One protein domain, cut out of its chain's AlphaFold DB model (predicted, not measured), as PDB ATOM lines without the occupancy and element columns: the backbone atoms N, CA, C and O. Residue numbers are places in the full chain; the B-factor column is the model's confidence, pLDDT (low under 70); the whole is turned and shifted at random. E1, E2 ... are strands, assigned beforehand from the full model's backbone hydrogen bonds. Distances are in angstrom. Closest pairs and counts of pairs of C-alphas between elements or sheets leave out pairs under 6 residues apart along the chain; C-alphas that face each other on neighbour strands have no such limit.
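What this domain is: This is residues 21 to 98 of the 393 residues of the protein "Teneurin-m" of Orchesella cincta (UniProt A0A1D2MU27). With little regular structure, the printed part is a rod of four small hairpins in succession, E1-E2, E3-E4, E5-E6 and E7-E8, with the unnamed stretch of residues 21 to 39 at the E1-E2 end. Its 78 residues include no named helix and eight named strands, E1 to E8 in chain order, in four antiparallel two-stranded sheets; the class is all strand, with 30 residues in named elements. It is only just loose, close to compact, with a radius of gyration of the C-alphas of 14.1 A and spans of 46 by 22 by 18 A.

Where its parts are: E1, residues 40 to 43, begins at C-alpha 40 (483.152, 393.662, 395.270). E2 is 46 to 49, E3 55 to 58, E4 63 to 66 with 9.9 A, E5 74 to 76, E6 82 to 84, E7 88 to 91; E8, 94 to 97, ends at C-alpha 97 (453.500, 399.125, 386.903).

How they stand to each other: Within hydrogen-bond range are N 41 and O 48, 2.8 A, in hairpin E1-E2; N 56 and O 65, 2.8 A, in E3-E4; N 75 and O 83, 2.9 A, in E5-E6; N 89 and O 96, 2.8 A, in E7-E8. The closest C-alphas of E2 and E4, Cys 49 and Cys 64, are 5.7 A apart; of E4 and E6, Ala 66 and Cys 82, 6.3 A; of E6 and E8, Cys 84 and Cys 95, 5.6 A.

The domain as a whole: The farthest C-alphas, Ala 31 and Asn 98, are 46.7 A apart. The printed part has no cut, no link between named strands is long, and no printed residue is under 70 in pLDDT.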
ATOM      1  N   SER A  21     491.965 397.241 401.267       87.44
ATOM      2  CA  SER A  21     490.971 396.575 400.433       87.44
ATOM      3  C   SER A  21     491.309 396.772 398.956       87.44
ATOM      4  O   SER A  21     491.485 397.912 398.520       87.44
ATOM      5  N   ALA A  22     491.356 395.685 398.188       91.50
ATOM      6  CA  ALA A  22     491.554 395.716 396.742       91.50
ATOM      7  C   ALA A  22     490.357 396.366 396.022       91.50
ATOM      8  O   ALA A  22     489.193 396.123 396.373       91.50
ATOM      9  N   LYS A  23     490.647 397.197 395.015       94.94
ATOM     10  CA  LYS A  23     489.658 397.881 394.163       94.94
ATOM     11  C   LYS A  23     489.211 396.995 392.998       94.94
ATOM     12  O   LYS A  23     489.789 395.944 392.742       94.94
ATOM     13  N   PHE A  24     488.176 397.416 392.272       95.44
ATOM     14  CA  PHE A  24     487.698 396.694 391.090       95.44
ATOM     15  C   PHE A  24     488.816 396.494 390.058       95.44
ATOM     16  O   PHE A  24     489.582 397.412 389.774       95.44
ATOM     17  N   GLY A  25     488.916 395.281 389.512       95.06
ATOM     18  CA  GLY A  25     489.964 394.889 388.568       95.06
ATOM     19  C   GLY A  25     491.321 394.562 389.206       95.06
ATOM     20  O   GLY A  25     492.184 394.010 388.524       95.06
ATOM     21  N   GLU A  26     491.523 394.840 390.498       96.12
ATOM     22  CA  GLU A  26     492.766 394.501 391.195       96.12
ATOM     23  C   GLU A  26     492.801 393.019 391.614       96.12
ATOM     24  O   GLU A  26     491.755 392.405 391.864       96.12
ATOM     25  N   PRO A  27     494.001 392.417 391.709       95.00
ATOM     26  CA  PRO A  27     494.144 391.039 392.141       95.00
ATOM     27  C   PRO A  27     493.803 390.878 393.626       95.00
ATOM     28  O   PRO A  27     494.299 391.608 394.490       95.00
ATOM     29  N   CYS A  28     493.015 389.854 393.931       95.31
ATOM     30  CA  CYS A  28     492.576 389.525 395.283       95.31
ATOM     31  C   CYS A  28     493.067 388.147 395.726       95.31
ATOM     32  O   CYS A  28     493.259 387.235 394.922       95.31
ATOM     33  N   ASN A  29     493.299 388.000 397.031       92.00
ATOM     34  CA  ASN A  29     493.699 386.746 397.670       92.00
ATOM     35  C   ASN A  29     493.308 386.763 399.161       92.00
ATOM     36  O   ASN A  29     492.697 387.712 399.643       92.00
ATOM     37  N   LYS A  30     493.682 385.730 399.928       86.12
ATOM     38  CA  LYS A  30     493.351 385.644 401.366       86.12
ATOM     39  C   LYS A  30     493.894 386.802 402.221       86.12
ATOM     40  O   LYS A  30     493.377 387.020 403.308       86.12
ATOM     41  N   ALA A  31     494.933 387.498 401.763       84.06
ATOM     42  CA  ALA A  31     495.539 388.642 402.445       84.06
ATOM     43  C   ALA A  31     495.072 390.002 401.887       84.06
ATOM     44  O   ALA A  31     495.277 391.015 402.547       84.06
ATOM     45  N   ASN A  32     494.451 390.025 400.702       85.81
ATOM     46  CA  ASN A  32     493.982 391.230 400.018       85.81
ATOM     47  C   ASN A  32     492.519 391.034 399.598       85.81
ATOM     48  O   ASN A  32     492.230 390.501 398.521       85.81
ATOM     49  N   LEU A  33     491.610 391.383 400.506       92.25
ATOM     50  CA  LEU A  33     490.172 391.229 400.307       92.25
ATOM     51  C   LEU A  33     489.639 392.377 399.447       92.25
ATOM     52  O   LEU A  33     490.086 393.515 399.571       92.25
ATOM     53  N   CYS A  34     488.671 392.077 398.588       94.88
ATOM     54  CA  CYS A  34     487.976 393.101 397.818       94.88
ATOM     55  C   CYS A  34     487.173 394.029 398.735       94.88
ATOM     56  O   CYS A  34     486.720 393.610 399.802       94.88
ATOM     57  N   SER A  35     486.996 395.284 398.319       92.31
ATOM     58  CA  SER A  35     486.190 396.246 399.074       92.31
ATOM     59  C   SER A  35     484.733 395.788 399.195       92.31
ATOM     60  O   SER A  35     483.991 395.775 398.212       92.31
ATOM     61  N   LEU A  36     484.317 395.453 400.421       87.25
ATOM     62  CA  LEU A  36     482.922 395.130 400.733       87.25
ATOM     63  C   LEU A  36     482.017 396.360 400.588       87.25
ATOM     64  O   LEU A  36     480.894 396.227 400.117       87.25
ATOM     65  N   GLU A  37     482.525 397.555 400.915       86.94
ATOM     66  CA  GLU A  37     481.803 398.823 400.720       86.94
ATOM     67  C   GLU A  37     481.548 399.120 399.234       86.94
ATOM     68  O   GLU A  37     480.565 399.766 398.887       86.94
ATOM     69  N   GLY A  38     482.412 398.613 398.346       87.81
ATOM     70  CA  GLY A  38     482.250 398.713 396.895       87.81
ATOM     71  C   GLY A  38     481.389 397.620 396.264       87.81
ATOM     72  O   GLY A  38     481.313 397.577 395.036       87.81
ATOM     73  N   PHE A  39     480.782 396.730 397.062       90.50
ATOM     74  CA  PHE A  39     480.074 395.529 396.596       90.50
ATOM     75  C   PHE A  39     480.928 394.659 395.657       90.50
ATOM     76  O   PHE A  39     480.465 394.172 394.620       90.50
ATOM     77  N   LEU A  40     482.200 394.471 396.023       93.12
ATOM     78  CA  LEU A  40     483.152 393.662 395.270       93.12
ATOM     79  C   LEU A  40     483.364 392.287 395.911       93.12
ATOM     80  O   LEU A  40     483.543 392.164 397.122       93.12
ATOM     81  N   GLN A  41     483.442 391.256 395.074       94.69
ATOM     82  CA  GLN A  41     483.820 389.900 395.449       94.69
ATOM     83  C   GLN A  41     485.018 389.431 394.622       94.69
ATOM     84  O   GLN A  41     485.199 389.796 393.460       94.69
ATOM     85  N   CYS A  42     485.855 388.598 395.236       95.06
ATOM     86  CA  CYS A  42     486.987 387.989 394.557       95.06
ATOM     87  C   CYS A  42     486.506 386.853 393.646       95.06
ATOM     88  O   CYS A  42     486.218 385.755 394.126       95.06
ATOM     89  N   VAL A  43     486.433 387.111 392.342       94.56
ATOM     90  CA  VAL A  43     486.041 386.131 391.321       94.56
ATOM     91  C   VAL A  43     487.257 385.868 390.442       94.56
ATOM     92  O   VAL A  43     487.805 386.775 389.822       94.56
ATOM     93  N   SER A  44     487.729 384.620 390.417       94.75
ATOM     94  CA  SER A  44     488.908 384.222 389.628       94.75
ATOM     95  C   SER A  44     490.173 385.050 389.930       94.75
ATOM     96  O   SER A  44     490.907 385.428 389.019       94.75
ATOM     97  N   ASN A  45     490.445 385.314 391.216       95.00
ATOM     98  CA  ASN A  45     491.564 386.133 391.718       95.00
ATOM     99  C   ASN A  45     491.545 387.612 391.297       95.00
ATOM    100  O   ASN A  45     492.557 388.290 391.462       95.00
ATOM    101  N   VAL A  46     490.421 388.128 390.798       96.38
ATOM    102  CA  VAL A  46     490.236 389.550 390.488       96.38
ATOM    103  C   VAL A  46     489.001 390.065 391.220       96.38
ATOM    104  O   VAL A  46     487.987 389.372 391.299       96.38
ATOM    105  N   CYS A  47     489.072 391.274 391.772       96.88
ATOM    106  CA  CYS A  47     487.899 391.911 392.357       96.88
ATOM    107  C   CYS A  47     486.914 392.317 391.262       96.88
ATOM    108  O   CYS A  47     487.202 393.195 390.448       96.88
ATOM    109  N   GLN A  48     485.751 391.678 391.262       96.81
ATOM    110  CA  GLN A  48     484.628 391.961 390.372       96.81
ATOM    111  C   GLN A  48     483.402 392.316 391.214       96.81
ATOM    112  O   GLN A  48     483.418 392.138 392.430       96.81
ATOM    113  N   CYS A  49     482.339 392.822 390.596       94.06
ATOM    114  CA  CYS A  49     481.080 393.007 391.314       94.06
ATOM    115  C   CYS A  49     480.553 391.659 391.826       94.06
ATOM    116  O   CYS A  49     480.726 390.646 391.153       94.06
ATOM    117  N   VAL A  50     479.901 391.652 392.993       91.38
ATOM    118  CA  VAL A  50     479.343 390.429 393.614       91.38
ATOM    119  C   VAL A  50     478.418 389.661 392.652       91.38
ATOM    120  O   VAL A  50     478.424 388.435 392.647       91.38
ATOM    121  N   LYS A  51     477.671 390.380 391.803       86.81
ATOM    122  CA  LYS A  51     476.812 389.838 390.737       86.81
ATOM    123  C   LYS A  51     477.131 390.524 389.402       86.81
ATOM    124  O   LYS A  51     476.495 391.532 389.081       86.81
ATOM    125  N   PRO A  52     478.143 390.064 388.648       86.38
ATOM    126  CA  PRO A  52     478.614 390.747 387.438       86.38
ATOM    127  C   PRO A  52     477.564 390.822 386.315       86.38
ATOM    128  O   PRO A  52     477.664 391.665 385.430       86.38
ATOM    129  N   GLU A  53     476.540 389.971 386.351       81.62
ATOM    130  CA  GLU A  53     475.393 389.990 385.442       81.62
ATOM    131  C   GLU A  53     474.365 391.093 385.752       81.62
ATOM    132  O   GLU A  53     473.591 391.468 384.871       81.62
ATOM    133  N   SER A  54     474.347 391.625 386.981       80.25
ATOM    134  CA  SER A  54     473.360 392.621 387.446       80.25
ATOM    135  C   SER A  54     473.978 393.954 387.869       80.25
ATOM    136  O   SER A  54     473.281 394.968 387.935       80.25
ATOM    137  N   LEU A  55     475.276 393.961 388.161       85.56
ATOM    138  CA  LEU A  55     476.007 395.110 388.674       85.56
ATOM    139  C   LEU A  55     477.108 395.520 387.696       85.56
ATOM    140  O   LEU A  55     477.860 394.683 387.198       85.56
ATOM    141  N   VAL A  56     477.254 396.824 387.481       89.88
ATOM    142  CA  VAL A  56     478.377 397.410 386.746       89.88
ATOM    143  C   VAL A  56     479.133 398.357 387.653       89.88
ATOM    144  O   VAL A  56     478.551 399.118 388.420       89.88
ATOM    145  N   TYR A  57     480.456 398.285 387.586       92.00
ATOM    146  CA  TYR A  57     481.321 399.141 388.377       92.00
ATOM    147  C   TYR A  57     481.287 400.581 387.857       92.00
ATOM    148  O   TYR A  57     481.634 400.836 386.703       92.00
ATOM    149  N   ASP A  58     480.877 401.515 388.713       89.81
ATOM    150  CA  ASP A  58     480.932 402.951 388.450       89.81
ATOM    151  C   ASP A  58     482.268 403.487 388.968       89.81
ATOM    152  O   ASP A  58     482.491 403.615 390.175       89.81
ATOM    153  N   GLU A  59     483.174 403.798 388.043       90.62
ATOM    154  CA  GLU A  59     484.517 404.280 388.368       90.62
ATOM    155  C   GLU A  59     484.500 405.627 389.109       90.62
ATOM    156  O   GLU A  59     485.360 405.868 389.957       90.62
ATOM    157  N   ALA A  60     483.503 406.485 388.856       89.00
ATOM    158  CA  ALA A  60     483.392 407.787 389.505       89.00
ATOM    159  C   ALA A  60     482.943 407.661 390.966       89.00
ATOM    160  O   ALA A  60     483.397 408.426 391.820       89.00
ATOM    161  N   LYS A  61     482.067 406.693 391.259       88.44
ATOM    162  CA  LYS A  61     481.597 406.409 392.623       88.44
ATOM    163  C   LYS A  61     482.497 405.413 393.366       88.44
ATOM    164  O   LYS A  61     482.439 405.350 394.589       88.44
ATOM    165  N   GLY A  62     483.335 404.658 392.652       91.00
ATOM    166  CA  GLY A  62     484.217 403.638 393.224       91.00
ATOM    167  C   GLY A  62     483.478 402.414 393.771       91.00
ATOM    168  O   GLY A  62     484.006 401.719 394.638       91.00
ATOM    169  N   VAL A  63     482.252 402.165 393.298       91.88
ATOM    170  CA  VAL A  63     481.363 401.100 393.788       91.88
ATOM    171  C   VAL A  63     480.655 400.413 392.620       91.88
ATOM    172  O   VAL A  63     480.423 401.019 391.573       91.88
ATOM    173  N   CYS A  64     480.292 399.146 392.789       89.19
ATOM    174  CA  CYS A  64     479.390 398.462 391.871       89.19
ATOM    175  C   CYS A  64     477.953 398.948 392.069       89.19
ATOM    176  O   CYS A  64     477.425 398.893 393.178       89.19
ATOM    177  N   ILE A  65     477.326 399.417 390.992       86.38
ATOM    178  CA  ILE A  65     475.936 399.880 390.967       86.38
ATOM    179  C   ILE A  65     475.086 398.927 390.125       86.38
ATOM    180  O   ILE A  65     475.570 398.361 389.144       86.38
ATOM    181  N   ALA A  66     473.817 398.745 390.484       79.44
ATOM    182  CA  ALA A  66     472.877 398.021 389.634       79.44
ATOM    183  C   ALA A  66     472.714 398.711 388.276       79.44
ATOM    184  O   ALA A  66     472.670 399.942 388.203       79.44
ATOM    185  N   LEU A  67     472.609 397.910 387.209       74.25
ATOM    186  CA  LEU A  67     472.158 398.404 385.912       74.25
ATOM    187  C   LEU A  67     470.746 397.913 385.564       74.25
ATOM    188  O   LEU A  67     470.529 396.700 385.492       74.25
ATOM    189  N   PRO A  68     469.842 398.841 385.191       71.06
ATOM    190  CA  PRO A  68     469.993 400.303 385.234       71.06
ATOM    191  C   PRO A  68     470.014 400.853 386.666       71.06
ATOM    192  O   PRO A  68     469.599 400.177 387.605       71.06
ATOM    193  N   GLU A  69     470.500 402.092 386.805       79.06
ATOM    194  CA  GLU A  69     470.415 402.856 388.054       79.06
ATOM    195  C   GLU A  69     468.956 402.860 388.531       79.06
ATOM    196  O   GLU A  69     468.056 403.110 387.723       79.06
ATOM    197  N   CYS A  70     468.723 402.533 389.808       83.06
ATOM    198  CA  CYS A  70     467.366 402.402 390.330       83.06
ATOM    199  C   CYS A  70     466.602 403.708 390.088       83.06
ATOM    200  O   CYS A  70     467.041 404.794 390.475       83.06
ATOM    201  N   ASP A  71     465.481 403.598 389.386       86.50
ATOM    202  CA  ASP A  71     464.634 404.724 389.034       86.50
ATOM    203  C   ASP A  71     463.700 405.101 390.195       86.50
ATOM    204  O   ASP A  71     463.779 404.574 391.301       86.50
ATOM    205  N   ARG A  72     462.762 406.022 389.952       91.06
ATOM    206  CA  ARG A  72     461.793 406.448 390.980       91.06
ATOM    207  C   ARG A  72     460.840 405.334 391.434       91.06
ATOM    208  O   ARG A  72     460.153 405.513 392.436       91.06
ATOM    209  N   ASN A  73     460.779 404.228 390.700       91.75
ATOM    210  CA  ASN A  73     459.875 403.109 390.936       91.75
ATOM    211  C   ASN A  73     460.596 401.905 391.561       91.75
ATOM    212  O   ASN A  73     459.991 400.846 391.729       91.75
ATOM    213  N   SER A  74     461.872 402.066 391.911       91.38
ATOM    214  CA  SER A  74     462.697 401.058 392.563       91.38
ATOM    215  C   SER A  74     463.525 401.653 393.693       91.38
ATOM    216  O   SER A  74     463.758 402.857 393.775       91.38
ATOM    217  N   HIS A  75     463.985 400.789 394.587       90.94
ATOM    218  CA  HIS A  75     464.954 401.126 395.617       90.94
ATOM    219  C   HIS A  75     466.086 400.100 395.612       90.94
ATOM    220  O   HIS A  75     465.941 398.982 395.123       90.94
ATOM    221  N   CYS A  76     467.247 400.489 396.130       85.75
ATOM    222  CA  CYS A  76     468.400 399.603 396.211       85.75
ATOM    223  C   CYS A  76     468.218 398.639 397.398       85.75
ATOM    224  O   CYS A  76     468.117 399.093 398.539       85.75
ATOM    225  N   GLY A  77     468.124 397.335 397.123       85.88
ATOM    226  CA  GLY A  77     468.031 396.287 398.142       85.88
ATOM    227  C   GLY A  77     469.374 395.985 398.819       85.88
ATOM    228  O   GLY A  77     470.413 396.531 398.445       85.88
ATOM    229  N   GLU A  78     469.372 395.074 399.798       80.62
ATOM    230  CA  GLU A  78     470.549 394.755 400.636       80.62
ATOM    231  C   GLU A  78     471.766 394.227 399.849       80.62
ATOM    232  O   GLU A  78     472.901 394.356 400.301       80.62
ATOM    233  N   GLU A  79     471.554 393.689 398.646       80.50
ATOM    234  CA  GLU A  79     472.615 393.164 397.773       80.50
ATOM    235  C   GLU A  79     473.013 394.125 396.640       80.50
ATOM    236  O   GLU A  79     473.645 393.719 395.664       80.50
ATOM    237  N   GLY A  80     472.602 395.393 396.716       74.88
ATOM    238  CA  GLY A  80     472.875 396.374 395.664       74.88
ATOM    239  C   GLY A  80     472.005 396.209 394.410       74.88
ATOM    240  O   GLY A  80     472.194 396.947 393.449       74.88
ATOM    241  N   VAL A  81     471.055 395.267 394.408       82.62
ATOM    242  CA  VAL A  81     470.108 395.012 393.307       82.62
ATOM    243  C   VAL A  81     468.900 395.943 393.437       82.62
ATOM    244  O   VAL A  81     468.379 396.127 394.538       82.62
ATOM    245  N   CYS A  82     468.435 396.526 392.327       85.06
ATOM    246  CA  CYS A  82     467.205 397.318 392.335       85.06
ATOM    247  C   CYS A  82     465.991 396.414 392.561       85.06
ATOM    248  O   CYS A  82     465.713 395.522 391.761       85.06
ATOM    249  N   VAL A  83     465.259 396.673 393.639       89.00
ATOM    250  CA  VAL A  83     463.985 396.033 393.956       89.00
ATOM    251  C   VAL A  83     462.884 397.017 393.584       89.00
ATOM    252  O   VAL A  83     462.912 398.178 394.001       89.00
ATOM    253  N   CYS A  84     461.933 396.585 392.760       91.44
ATOM    254  CA  CYS A  84     460.787 397.418 392.416       91.44
ATOM    255  C   CYS A  84     459.928 397.696 393.660       91.44
ATOM    256  O   CYS A  84     459.836 396.870 394.567       91.44
ATOM    257  N   ASN A  85     459.302 398.870 393.710       92.94
ATOM    258  CA  ASN A  85     458.328 399.194 394.754       92.94
ATOM    259  C   ASN A  85     457.098 398.267 394.654       92.94
ATOM    260  O   ASN A  85     456.867 397.677 393.604       92.94
ATOM    261  N   GLU A  86     456.286 398.172 395.714       88.19
ATOM    262  CA  GLU A  86     455.183 397.190 395.837       88.19
ATOM    263  C   GLU A  86     454.201 397.156 394.642       88.19
ATOM    264  O   GLU A  86     453.687 396.094 394.296       88.19
ATOM    265  N   ASP A  87     453.976 398.287 393.963       90.56
ATOM    266  CA  ASP A  87     453.083 398.391 392.796       90.56
ATOM    267  C   ASP A  87     453.787 398.195 391.435       90.56
ATOM    268  O   ASP A  87     453.197 398.480 390.389       90.56
ATOM    269  N   TYR A  88     455.038 397.730 391.418       92.25
ATOM    270  CA  TYR A  88     455.848 397.590 390.208       92.25
ATOM    271  C   TYR A  88     456.492 396.204 390.088       92.25
ATOM    272  O   TYR A  88     456.898 395.586 391.068       92.25
ATOM    273  N   PHE A  89     456.648 395.758 388.845       88.75
ATOM    274  CA  PHE A  89     457.256 394.498 388.443       88.75
ATOM    275  C   PHE A  89     458.516 394.754 387.617       88.75
ATOM    276  O   PHE A  89     458.542 395.646 386.764       88.75
ATOM    277  N   PHE A  90     459.561 393.957 387.836       86.81
ATOM    278  CA  PHE A  90     460.810 394.084 387.093       86.81
ATOM    279  C   PHE A  90     460.710 393.359 385.748       86.81
ATOM    280  O   PHE A  90     460.638 392.139 385.697       86.81
ATOM    281  N   SER A  91     460.734 394.100 384.641       86.44
ATOM    282  CA  SER A  91     460.704 393.532 383.291       86.44
ATOM    283  C   SER A  91     461.596 394.324 382.350       86.44
ATOM    284  O   SER A  91     461.612 395.554 382.383       86.44
ATOM    285  N   ASN A  92     462.345 393.631 381.486       85.75
ATOM    286  CA  ASN A  92     463.253 394.257 380.518       85.75
ATOM    287  C   ASN A  92     464.162 395.322 381.151       85.75
ATOM    288  O   ASN A  92     464.392 396.389 380.582       85.75
ATOM    289  N   ARG A  93     464.687 395.006 382.342       82.06
ATOM    290  CA  ARG A  93     465.550 395.874 383.147       82.06
ATOM    291  C   ARG A  93     464.884 397.144 383.686       82.06
ATOM    292  O   ARG A  93     465.591 398.035 384.118       82.06
ATOM    293  N   SER A  94     463.563 397.265 383.673       86.31
ATOM    294  CA  SER A  94     462.857 398.427 384.218       86.31
ATOM    295  C   SER A  94     461.739 397.992 385.157       86.31
ATOM    296  O   SER A  94     461.173 396.911 384.995       86.31
ATOM    297  N   CYS A  95     461.401 398.837 386.127       89.75
ATOM    298  CA  CYS A  95     460.237 398.632 386.976       89.75
ATOM    299  C   CYS A  95     459.002 399.199 386.280       89.75
ATOM    300  O   CYS A  95     458.820 400.414 386.172       89.75
ATOM    301  N   ILE A  96     458.146 398.308 385.788       91.88
ATOM    302  CA  ILE A  96     456.887 398.655 385.129       91.88
ATOM    303  C   ILE A  96     455.713 398.464 386.093       91.88
ATOM    304  O   ILE A  96     455.777 397.577 386.937       91.88
ATOM    305  N   PRO A  97     454.643 399.271 386.007       94.06
ATOM    306  CA  PRO A  97     453.500 399.125 386.903       94.06
ATOM    307  C   PRO A  97     452.875 397.731 386.818       94.06
ATOM    308  O   PRO A  97     452.692 397.196 385.716       94.06
ATOM    309  N   ASN A  98     452.504 397.185 387.974       94.75
ATOM    310  CA  ASN A  98     451.759 395.940 388.066       94.75
ATOM    311  C   ASN A  98     450.420 396.062 387.332       94.75
ATOM    312  O   ASN A  98     449.740 397.090 387.369       94.75
TER     313      ASN A  98